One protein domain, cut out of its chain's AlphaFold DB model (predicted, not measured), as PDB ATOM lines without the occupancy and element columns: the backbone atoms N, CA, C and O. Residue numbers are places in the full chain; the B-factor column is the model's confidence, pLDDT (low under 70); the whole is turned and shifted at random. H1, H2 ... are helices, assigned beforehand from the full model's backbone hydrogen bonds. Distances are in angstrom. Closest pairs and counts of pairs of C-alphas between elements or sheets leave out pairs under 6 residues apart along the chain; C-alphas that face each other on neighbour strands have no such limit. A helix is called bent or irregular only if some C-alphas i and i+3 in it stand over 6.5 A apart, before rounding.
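What this domain is: This is residues 9 to 78 of the 170 residues of the protein "Superfamily II DNA/RNA helicase" of Streptococcus sp. GMD1S (UniProt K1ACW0). Look first at H2, the helix in the middle of a small cluster of helices with few contacts between them: the short H1 sits at its last turn, the short H3 at one side, and H4 lies beside it without touching. A long link, residues 14 to 32, leads from H1 back past H2 to where H2 begins, and at the other end of the printed part residues 73 to 78, with the small H5, stick out as an arm. The printed part has 70 residues, with five named helices in the order H1, H2, H3, H4, H5 and no named strand; the class is all helix. It is only just compact, close to loose, with a radius of gyration of the C-alphas of 12.9 A, and spans 38 by 28 by 22 A.

Where its parts are: Find C-alpha 33 at (3.437, 36.598, 11.509); from there H2, residues 33 to 43, runs 15.7 A to C-alpha 43 at (-5.299, 49.630, 11.129). H4, residues 59 to 69, is also 15.7 A long; it is irregular, with C-alphas 65 and 68 standing 7.3 A apart. H1 is residues 9 to 13, H3 residues 51 to 54 and H5 residues 75 to 78, which ends at C-alpha 78 at (-5.908, 40.249, -13.065).

How they stand to each other: Start at H2. H1 only just touches it, with 3 pairs of C-alphas within 8 A; the closest are those of Leu 13 and Ile 42, 6.6 A apart. H3 also only just touches H2, again with 3 pairs, and here the closest C-alphas are those of Trp 37 and Lys 51, 7.1 A apart. H2 and H4 are near each other, with 9 pairs of C-alphas within 10 A. H3 and H4 are close but not clearly touching, the closest C-alphas being those of Phe 54 and Val 62, 7.9 A apart. H5 is apart from H4 and from H2. In the backbone of H1 the O i to N i+4 pair is within hydrogen-bond range, as are 6 of 7 in H2 and 5 of 7 in H4; H3 and H5 are too short for such a pair, and each has its one O i to N i+3 pair within range.

The domain as a whole: The two C-alphas farthest apart are those of Gln 15 and Glu 76, at 38.3 A. Read on from residue 9 to residue 78 and you meet no cut. The link from H1 to H2, 19 residues, is long; that from H2 to H3 is short, and those from H3 to H4 and from H4 to H5 are tight. Residues 73 to 78, of which 75 to 78 belong to H5, stand free. In the B-factor column the mean pLDDT of the printed part is 90.3, and no printed residue is under 70.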
ATOM      1  N   ILE A   9       7.978  54.907  15.489       91.62
ATOM      2  CA  ILE A   9       6.964  55.201  14.470       91.62
ATOM      3  C   ILE A   9       5.699  54.354  14.677       91.62
ATOM      4  O   ILE A   9       4.606  54.907  14.715       91.62
ATOM      5  N   ALA A  10       5.814  53.035  14.875       89.38
ATOM      6  CA  ALA A  10       4.644  52.183  15.119       89.38
ATOM      7  C   ALA A  10       3.942  52.492  16.456       89.38
ATOM      8  O   ALA A  10       2.744  52.258  16.597       89.38
ATOM      9  N   GLN A  11       4.669  52.976  17.464       89.75
ATOM     10  CA  GLN A  11       4.076  53.431  18.725       89.75
ATOM     11  C   GLN A  11       3.322  54.751  18.540       89.75
ATOM     12  O   GLN A  11       2.167  54.832  18.941       89.75
ATOM     13  N   SER A  12       3.931  55.734  17.874       91.81
ATOM     14  CA  SER A  12       3.301  57.027  17.598       91.81
ATOM     15  C   SER A  12       2.056  56.885  16.727       91.81
ATOM     16  O   SER A  12       1.029  57.457  17.061       91.81
ATOM     17  N   LEU A  13       2.098  56.074  15.663       91.31
ATOM     18  CA  LEU A  13       0.950  55.873  14.767       91.31
ATOM     19  C   LEU A  13      -0.294  55.331  15.486       91.31
ATOM     20  O   LEU A  13      -1.405  55.689  15.119       91.31
ATOM     21  N   ARG A  14      -0.122  54.522  16.539       88.31
ATOM     22  CA  ARG A  14      -1.237  53.981  17.337       88.31
ATOM     23  C   ARG A  14      -1.919  55.006  18.239       88.31
ATOM     24  O   ARG A  14      -2.984  54.720  18.769       88.31
ATOM     25  N   GLN A  15      -1.300  56.164  18.452       89.75
ATOM     26  CA  GLN A  15      -1.850  57.233  19.289       89.75
ATOM     27  C   GLN A  15      -2.735  58.199  18.493       89.75
ATOM     28  O   GLN A  15      -3.451  58.997  19.093       89.75
ATOM     29  N   PHE A  16      -2.693  58.148  17.158       90.62
ATOM     30  CA  PHE A  16      -3.526  59.005  16.322       90.62
ATOM     31  C   PHE A  16      -4.987  58.567  16.403       90.62
ATOM     32  O   PHE A  16      -5.323  57.416  16.134       90.62
ATOM     33  N   VAL A  17      -5.861  59.519  16.724       89.44
ATOM     34  CA  VAL A  17      -7.310  59.331  16.660       89.44
ATOM     35  C   VAL A  17      -7.774  59.807  15.292       89.44
ATOM     36  O   VAL A  17      -7.817  61.007  15.027       89.44
ATOM     37  N   VAL A  18      -8.080  58.862  14.407       92.69
ATOM     38  CA  VAL A  18      -8.554  59.139  13.047       92.69
ATOM     39  C   VAL A  18      -9.767  58.267  12.716       92.69
ATOM     40  O   VAL A  18      -9.870  57.160  13.244       92.69
ATOM     41  N   PRO A  19     -10.687  58.723  11.843       91.31
ATOM     42  CA  PRO A  19     -11.899  57.962  11.527       91.31
ATOM     43  C   PRO A  19     -11.634  56.640  10.796       91.31
ATOM     44  O   PRO A  19     -12.405  55.695  10.939       91.31
ATOM     45  N   ALA A  20     -10.570  56.577   9.990       91.75
ATOM     46  CA  ALA A  20     -10.213  55.401   9.204       91.75
ATOM     47  C   ALA A  20      -8.703  55.343   8.941       91.75
ATOM     48  O   ALA A  20      -8.046  56.374   8.788       91.75
ATOM     49  N   VAL A  21      -8.171  54.123   8.843       93.56
ATOM     50  CA  VAL A  21      -6.762  53.848   8.540       93.56
ATOM     51  C   VAL A  21      -6.690  52.780   7.455       93.56
ATOM     52  O   VAL A  21      -7.341  51.744   7.555       93.56
ATOM     53  N   PHE A  22      -5.858  53.002   6.438       92.81
ATOM     54  CA  PHE A  22      -5.585  52.028   5.382       92.81
ATOM     55  C   PHE A  22      -4.086  51.743   5.320       92.81
ATOM     56  O   PHE A  22      -3.275  52.667   5.286       92.81
ATOM     57  N   ALA A  23      -3.713  50.464   5.286       91.75
ATOM     58  CA  ALA A  23      -2.334  50.040   5.076       91.75
ATOM     59  C   ALA A  23      -2.169  49.462   3.668       91.75
ATOM     60  O   ALA A  23      -2.875  48.532   3.284       91.75
ATOM     61  N   LEU A  24      -1.201  49.990   2.919       92.38
ATOM     62  CA  LEU A  24      -0.828  49.507   1.592       92.38
ATOM     63  C   LEU A  24       0.535  48.823   1.686       92.38
ATOM     64  O   LEU A  24       1.505  49.415   2.157       92.38
ATOM     65  N   SER A  25       0.608  47.562   1.264       87.69
ATOM     66  CA  SER A  25       1.850  46.792   1.256       87.69
ATOM     67  C   SER A  25       1.818  45.749   0.148       87.69
ATOM     68  O   SER A  25       0.853  44.993   0.047       87.69
ATOM     69  N   GLY A  26       2.887  45.669  -0.645       87.44
ATOM     70  CA  GLY A  26       3.077  44.564  -1.591       87.44
ATOM     71  C   GLY A  26       3.407  43.240  -0.889       87.44
ATOM     72  O   GLY A  26       3.046  42.169  -1.367       87.44
ATOM     73  N   THR A  27       4.039  43.315   0.284       83.75
ATOM     74  CA  THR A  27       4.539  42.181   1.076       83.75
ATOM     75  C   THR A  27       4.114  42.362   2.538       83.75
ATOM     76  O   THR A  27       4.917  42.734   3.392       83.75
ATOM     77  N   PRO A  28       2.825  42.202   2.889       76.19
ATOM     78  CA  PRO A  28       2.353  42.461   4.257       76.19
ATOM     79  C   PRO A  28       2.998  41.539   5.307       76.19
ATOM     80  O   PRO A  28       3.022  41.892   6.484       76.19
ATOM     81  N   ILE A  29       3.548  40.401   4.874       82.62
ATOM     82  CA  ILE A  29       4.319  39.456   5.681       82.62
ATOM     83  C   ILE A  29       5.622  39.190   4.924       82.62
ATOM     84  O   ILE A  29       5.578  38.620   3.837       82.62
ATOM     85  N   GLU A  30       6.755  39.629   5.466       77.75
ATOM     86  CA  GLU A  30       8.087  39.350   4.911       77.75
ATOM     87  C   GLU A  30       8.791  38.260   5.711       77.75
ATOM     88  O   GLU A  30       9.177  37.244   5.143       77.75
ATOM     89  N   ASN A  31       8.924  38.444   7.029       77.06
ATOM     90  CA  ASN A  31       9.759  37.557   7.848       77.06
ATOM     91  C   ASN A  31       8.947  36.665   8.792       77.06
ATOM     92  O   ASN A  31       9.252  35.487   8.954       77.06
ATOM     93  N   HIS A  32       7.931  37.216   9.464       83.31
ATOM     94  CA  HIS A  32       7.165  36.474  10.470       83.31
ATOM     95  C   HIS A  32       5.752  37.037  10.695       83.31
ATOM     96  O   HIS A  32       5.502  38.231  10.519       83.31
ATOM     97  N   LEU A  33       4.835  36.216  11.228       87.00
ATOM     98  CA  LEU A  33       3.437  36.598  11.509       87.00
ATOM     99  C   LEU A  33       3.279  37.813  12.441       87.00
ATOM    100  O   LEU A  33       2.295  38.542  12.351       87.00
ATOM    101  N   GLY A  34       4.255  38.091  13.307       89.12
ATOM    102  CA  GLY A  34       4.234  39.288  14.154       89.12
ATOM    103  C   GLY A  34       4.214  40.619  13.384       89.12
ATOM    104  O   GLY A  34       3.789  41.626  13.947       89.12
ATOM    105  N   GLU A  35       4.635  40.637  12.113       89.81
ATOM    106  CA  GLU A  35       4.554  41.827  11.259       89.81
ATOM    107  C   GLU A  35       3.103  42.161  10.916       89.81
ATOM    108  O   GLU A  35       2.685  43.314  11.036       89.81
ATOM    109  N   LEU A  36       2.317  41.129  10.594       90.75
ATOM    110  CA  LEU A  36       0.882  41.237  10.371       90.75
ATOM    111  C   LEU A  36       0.182  41.772  11.621       90.75
ATOM    112  O   LEU A  36      -0.589  42.724  11.534       90.75
ATOM    113  N   TRP A  37       0.502  41.212  12.793       92.94
ATOM    114  CA  TRP A  37      -0.042  41.702  14.060       92.94
ATOM    115  C   TRP A  37       0.253  43.191  14.253       92.94
ATOM    116  O   TRP A  37      -0.650  43.958  14.570       92.94
ATOM    117  N   SER A  38       1.494  43.618  13.996       92.31
ATOM    118  CA  SER A  38       1.908  45.022  14.112       92.31
ATOM    119  C   SER A  38       1.093  45.956  13.214       92.31
ATOM    120  O   SER A  38       0.682  47.023  13.664       92.31
ATOM    121  N   ILE A  39       0.814  45.545  11.973       92.31
ATOM    122  CA  ILE A  39      -0.022  46.311  11.035       92.31
ATOM    123  C   ILE A  39      -1.456  46.428  11.566       92.31
ATOM    124  O   ILE A  39      -2.010  47.524  11.611       92.31
ATOM    125  N   PHE A  40      -2.046  45.325  12.026       92.62
ATOM    126  CA  PHE A  40      -3.422  45.316  12.530       92.62
ATOM    127  C   PHE A  40      -3.605  46.118  13.819       92.62
ATOM    128  O   PHE A  40      -4.671  46.686  14.021       92.62
ATOM    129  N   GLN A  41      -2.570  46.253  14.651       92.69
ATOM    130  CA  GLN A  41      -2.626  47.160  15.802       92.69
ATOM    131  C   GLN A  41      -2.722  48.641  15.411       92.69
ATOM    132  O   GLN A  41      -3.094  49.452  16.251       92.69
ATOM    133  N   ILE A  42      -2.359  48.998  14.176       92.12
ATOM    134  CA  ILE A  42      -2.477  50.361  13.644       92.12
ATOM    135  C   ILE A  42      -3.798  50.516  12.882       92.12
ATOM    136  O   ILE A  42      -4.500  51.501  13.070       92.12
ATOM    137  N   VAL A  43      -4.134  49.548  12.025       92.56
ATOM    138  CA  VAL A  43      -5.299  49.630  11.129       92.56
ATOM    139  C   VAL A  43      -6.619  49.396  11.864       92.56
ATOM    140  O   VAL A  43      -7.586  50.109  11.626       92.56
ATOM    141  N   LEU A  44      -6.671  48.387  12.737       92.25
ATOM    142  CA  LEU A  44      -7.886  47.992  13.447       92.25
ATOM    143  C   LEU A  44      -7.533  47.459  14.849       92.25
ATOM    144  O   LEU A  44      -7.573  46.243  15.090       92.25
ATOM    145  N   PRO A  45      -7.128  48.351  15.775       89.25
ATOM    146  CA  PRO A  45      -6.772  47.955  17.131       89.25
ATOM    147  C   PRO A  45      -7.948  47.241  17.815       89.25
ATOM    148  O   PRO A  45      -9.095  47.666  17.717       89.25
ATOM    149  N   GLY A  46      -7.652  46.138  18.506       89.12
ATOM    150  CA  GLY A  46      -8.646  45.322  19.215       89.12
ATOM    151  C   GLY A  46      -9.202  44.123  18.437       89.12
ATOM    152  O   GLY A  46      -9.763  43.234  19.067       89.12
ATOM    153  N   LEU A  47      -8.999  44.029  17.113       92.81
ATOM    154  CA  LEU A  47      -9.428  42.847  16.343       92.81
ATOM    155  C   LEU A  47      -8.671  41.576  16.762       92.81
ATOM    156  O   LEU A  47      -9.253  40.503  16.902       92.81
ATOM    157  N   LEU A  48      -7.348  41.690  16.883       93.38
ATOM    158  CA  LEU A  48      -6.467  40.567  17.193       93.38
ATOM    159  C   LEU A  48      -6.189  40.501  18.699       93.38
ATOM    160  O   LEU A  48      -6.078  41.554  19.334       93.38
ATOM    161  N   PRO A  49      -5.993  39.293  19.264       93.75
ATOM    162  CA  PRO A  49      -5.664  39.134  20.675       93.75
ATOM    163  C   PRO A  49      -4.281  39.714  21.000       93.75
ATOM    164  O   PRO A  49      -3.557  40.239  20.140       93.75
ATOM    165  N   SER A  50      -3.881  39.587  22.267       93.62
ATOM    166  CA  SER A  50      -2.551  40.001  22.707       93.62
ATOM    167  C   SER A  50      -1.462  39.364  21.833       93.62
ATOM    168  O   SER A  50      -1.605  38.236  21.360       93.62
ATOM    169  N   LYS A  51      -0.332  40.057  21.633       91.94
ATOM    170  CA  LYS A  51       0.768  39.547  20.790       91.94
ATOM    171  C   LYS A  51       1.183  38.122  21.179       91.94
ATOM    172  O   LYS A  51       1.451  37.300  20.313       91.94
ATOM    173  N   LYS A  52       1.226  37.824  22.483       93.62
ATOM    174  CA  LYS A  52       1.632  36.512  23.010       93.62
ATOM    175  C   LYS A  52       0.656  35.402  22.621       93.62
ATOM    176  O   LYS A  52       1.100  34.303  22.309       93.62
ATOM    177  N   GLU A  53      -0.643  35.673  22.654       94.56
ATOM    178  CA  GLU A  53      -1.674  34.712  22.249       94.56
ATOM    179  C   GLU A  53      -1.749  34.596  20.732       94.56
ATOM    180  O   GLU A  53      -1.798  33.490  20.209       94.56
ATOM    181  N   PHE A  54      -1.656  35.726  20.027       94.44
ATOM    182  CA  PHE A  54      -1.646  35.763  18.571       94.44
ATOM    183  C   PHE A  54      -0.538  34.885  17.982       94.44
ATOM    184  O   PHE A  54      -0.791  34.110  17.068       94.44
ATOM    185  N   MET A  55       0.676  34.946  18.539       93.06
ATOM    186  CA  MET A  55       1.805  34.134  18.064       93.06
ATOM    187  C   MET A  55       1.627  32.623  18.295       93.06
ATOM    188  O   MET A  55       2.406  31.845  17.755       93.06
ATOM    189  N   LYS A  56       0.637  32.203  19.093       94.62
ATOM    190  CA  LYS A  56       0.276  30.789  19.291       94.62
ATOM    191  C   LYS A  56      -0.848  30.328  18.363       94.62
ATOM    192  O   LYS A  56      -1.137  29.136  18.327       94.62
ATOM    193  N   LEU A  57      -1.516  31.251  17.670       93.19
ATOM    194  CA  LEU A  57      -2.595  30.896  16.761       93.19
ATOM    195  C   LEU A  57      -2.026  30.217  15.511       93.19
ATOM    196  O   LEU A  57      -1.021  30.679  14.966       93.19
ATOM    197  N   PRO A  58      -2.681  29.158  15.017       92.94
ATOM    198  CA  PRO A  58      -2.306  28.565  13.748       92.94
ATOM    199  C   PRO A  58      -2.685  29.511  12.590       92.94
ATOM    200  O   PRO A  58      -3.567  30.372  12.710       92.94
ATOM    201  N   ALA A  59      -1.965  29.404  11.471       89.38
ATOM    202  CA  ALA A  59      -2.041  30.373  10.375       89.38
ATOM    203  C   ALA A  59      -3.431  30.443   9.711       89.38
ATOM    204  O   ALA A  59      -3.862  31.510   9.284       89.38
ATOM    205  N   ASP A  60      -4.151  29.326   9.670       91.94
ATOM    206  CA  ASP A  60      -5.535  29.208   9.207       91.94
ATOM    207  C   ASP A  60      -6.510  30.020  10.076       91.94
ATOM    208  O   ASP A  60      -7.353  30.748   9.548       91.94
ATOM    209  N   ARG A  61      -6.355  29.977  11.406       93.06
ATOM    210  CA  ARG A  61      -7.139  30.809  12.332       93.06
ATOM    211  C   ARG A  61      -6.833  32.287  12.159       93.06
ATOM    212  O   ARG A  61      -7.754  33.101  12.130       93.06
ATOM    213  N   VAL A  62      -5.558  32.638  11.998       92.06
ATOM    214  CA  VAL A  62      -5.166  34.020  11.692       92.06
ATOM    215  C   VAL A  62      -5.822  34.479  10.390       92.06
ATOM    216  O   VAL A  62      -6.445  35.539  10.374       92.06
ATOM    217  N   ALA A  63      -5.756  33.668   9.330       91.25
ATOM    218  CA  ALA A  63      -6.363  33.971   8.038       91.25
ATOM    219  C   ALA A  63      -7.877  34.211   8.147       91.25
ATOM    220  O   ALA A  63      -8.377  35.159   7.547       91.25
ATOM    221  N   GLN A  64      -8.600  33.419   8.947       92.19
ATOM    222  CA  GLN A  64     -10.032  33.625   9.201       92.19
ATOM    223  C   GLN A  64     -10.327  34.999   9.817       92.19
ATOM    224  O   GLN A  64     -11.255  35.667   9.366       92.19
ATOM    225  N   PHE A  65      -9.528  35.447  10.794       91.00
ATOM    226  CA  PHE A  65      -9.710  36.762  11.421       91.00
ATOM    227  C   PHE A  65      -9.466  37.920  10.455       91.00
ATOM    228  O   PHE A  65     -10.205  38.902  10.471       91.00
ATOM    229  N   ILE A  66      -8.425  37.823   9.626       92.06
ATOM    230  CA  ILE A  66      -7.993  38.949   8.789       92.06
ATOM    231  C   ILE A  66      -8.687  39.007   7.428       92.06
ATOM    232  O   ILE A  66      -8.717  40.074   6.822       92.06
ATOM    233  N   LYS A  67      -9.245  37.892   6.936       92.25
ATOM    234  CA  LYS A  67      -9.834  37.784   5.590       92.25
ATOM    235  C   LYS A  67     -10.837  38.901   5.251       92.25
ATOM    236  O   LYS A  67     -10.748  39.404   4.136       92.25
ATOM    237  N   PRO A  68     -11.739  39.342   6.151       93.94
ATOM    238  CA  PRO A  68     -12.673  40.430   5.843       93.94
ATOM    239  C   PRO A  68     -12.006  41.801   5.653       93.94
ATOM    240  O   PRO A  68     -12.606  42.698   5.070       93.94
ATOM    241  N   PHE A  69     -10.777  41.973   6.148       93.06
ATOM    242  CA  PHE A  69     -10.074  43.258   6.220       93.06
ATOM    243  C   PHE A  69      -8.857  43.337   5.292       93.06
ATOM    244  O   PHE A  69      -8.200  44.375   5.223       93.06
ATOM    245  N   VAL A  70      -8.525  42.247   4.593       92.00
ATOM    246  CA  VAL A  70      -7.377  42.179   3.686       92.00
ATOM    247  C   VAL A  70      -7.858  41.931   2.269       92.00
ATOM    248  O   VAL A  70      -8.406  40.877   1.959       92.00
ATOM    249  N   MET A  71      -7.562  42.880   1.385       91.94
ATOM    250  CA  MET A  71      -7.679  42.688  -0.055       91.94
ATOM    251  C   MET A  71      -6.297  42.367  -0.631       91.94
ATOM    252  O   MET A  71      -5.371  43.173  -0.539       91.94
ATOM    253  N   ARG A  72      -6.160  41.190  -1.246       89.81
ATOM    254  CA  ARG A  72      -4.959  40.766  -1.976       89.81
ATOM    255  C   ARG A  72      -5.381  40.196  -3.323       89.81
ATOM    256  O   ARG A  72      -6.317  39.409  -3.373       89.81
ATOM    257  N   ARG A  73      -4.677  40.593  -4.381       90.12
ATOM    258  CA  ARG A  73      -4.839  40.076  -5.745       90.12
ATOM    259  C   ARG A  73      -3.474  39.648  -6.270       90.12
ATOM    260  O   ARG A  73      -2.491  40.351  -6.024       90.12
ATOM    261  N   LYS A  74      -3.396  38.510  -6.954       88.06
ATOM    262  CA  LYS A  74      -2.198  38.083  -7.693       88.06
ATOM    263  C   LYS A  74      -2.224  38.668  -9.100       88.06
ATOM    264  O   LYS A  74      -3.301  38.872  -9.643       88.06
ATOM    265  N   LYS A  75      -1.055  38.888  -9.713       86.94
ATOM    266  CA  LYS A  75      -0.980  39.348 -11.114       86.94
ATOM    267  C   LYS A  75      -1.692  38.383 -12.066       86.94
ATOM    268  O   LYS A  75      -2.464  38.845 -12.887       86.94
ATOM    269  N   GLU A  76      -1.527  37.079 -11.870       85.19
ATOM    270  CA  GLU A  76      -2.210  36.021 -12.637       85.19
ATOM    271  C   GLU A  76      -3.748  36.116 -12.586       85.19
ATOM    272  O   GLU A  76      -4.423  35.740 -13.536       85.19
ATOM    273  N   GLU A  77      -4.319  36.642 -11.494       86.25
ATOM    274  CA  GLU A  77      -5.776  36.790 -11.328       86.25
ATOM    275  C   GLU A  77      -6.335  38.010 -12.080       86.25
ATOM    276  O   GLU A  77      -7.550  38.122 -12.234       86.25
ATOM    277  N   VAL A  78      -5.480  38.956 -12.491       89.06
ATOM    278  CA  VAL A  78      -5.908  40.249 -13.065       89.06
ATOM    279  C   VAL A  78      -5.288  40.590 -14.418       89.06
ATOM    280  O   VAL A  78      -5.861  41.387 -15.151       89.06
TER     281      VAL A  78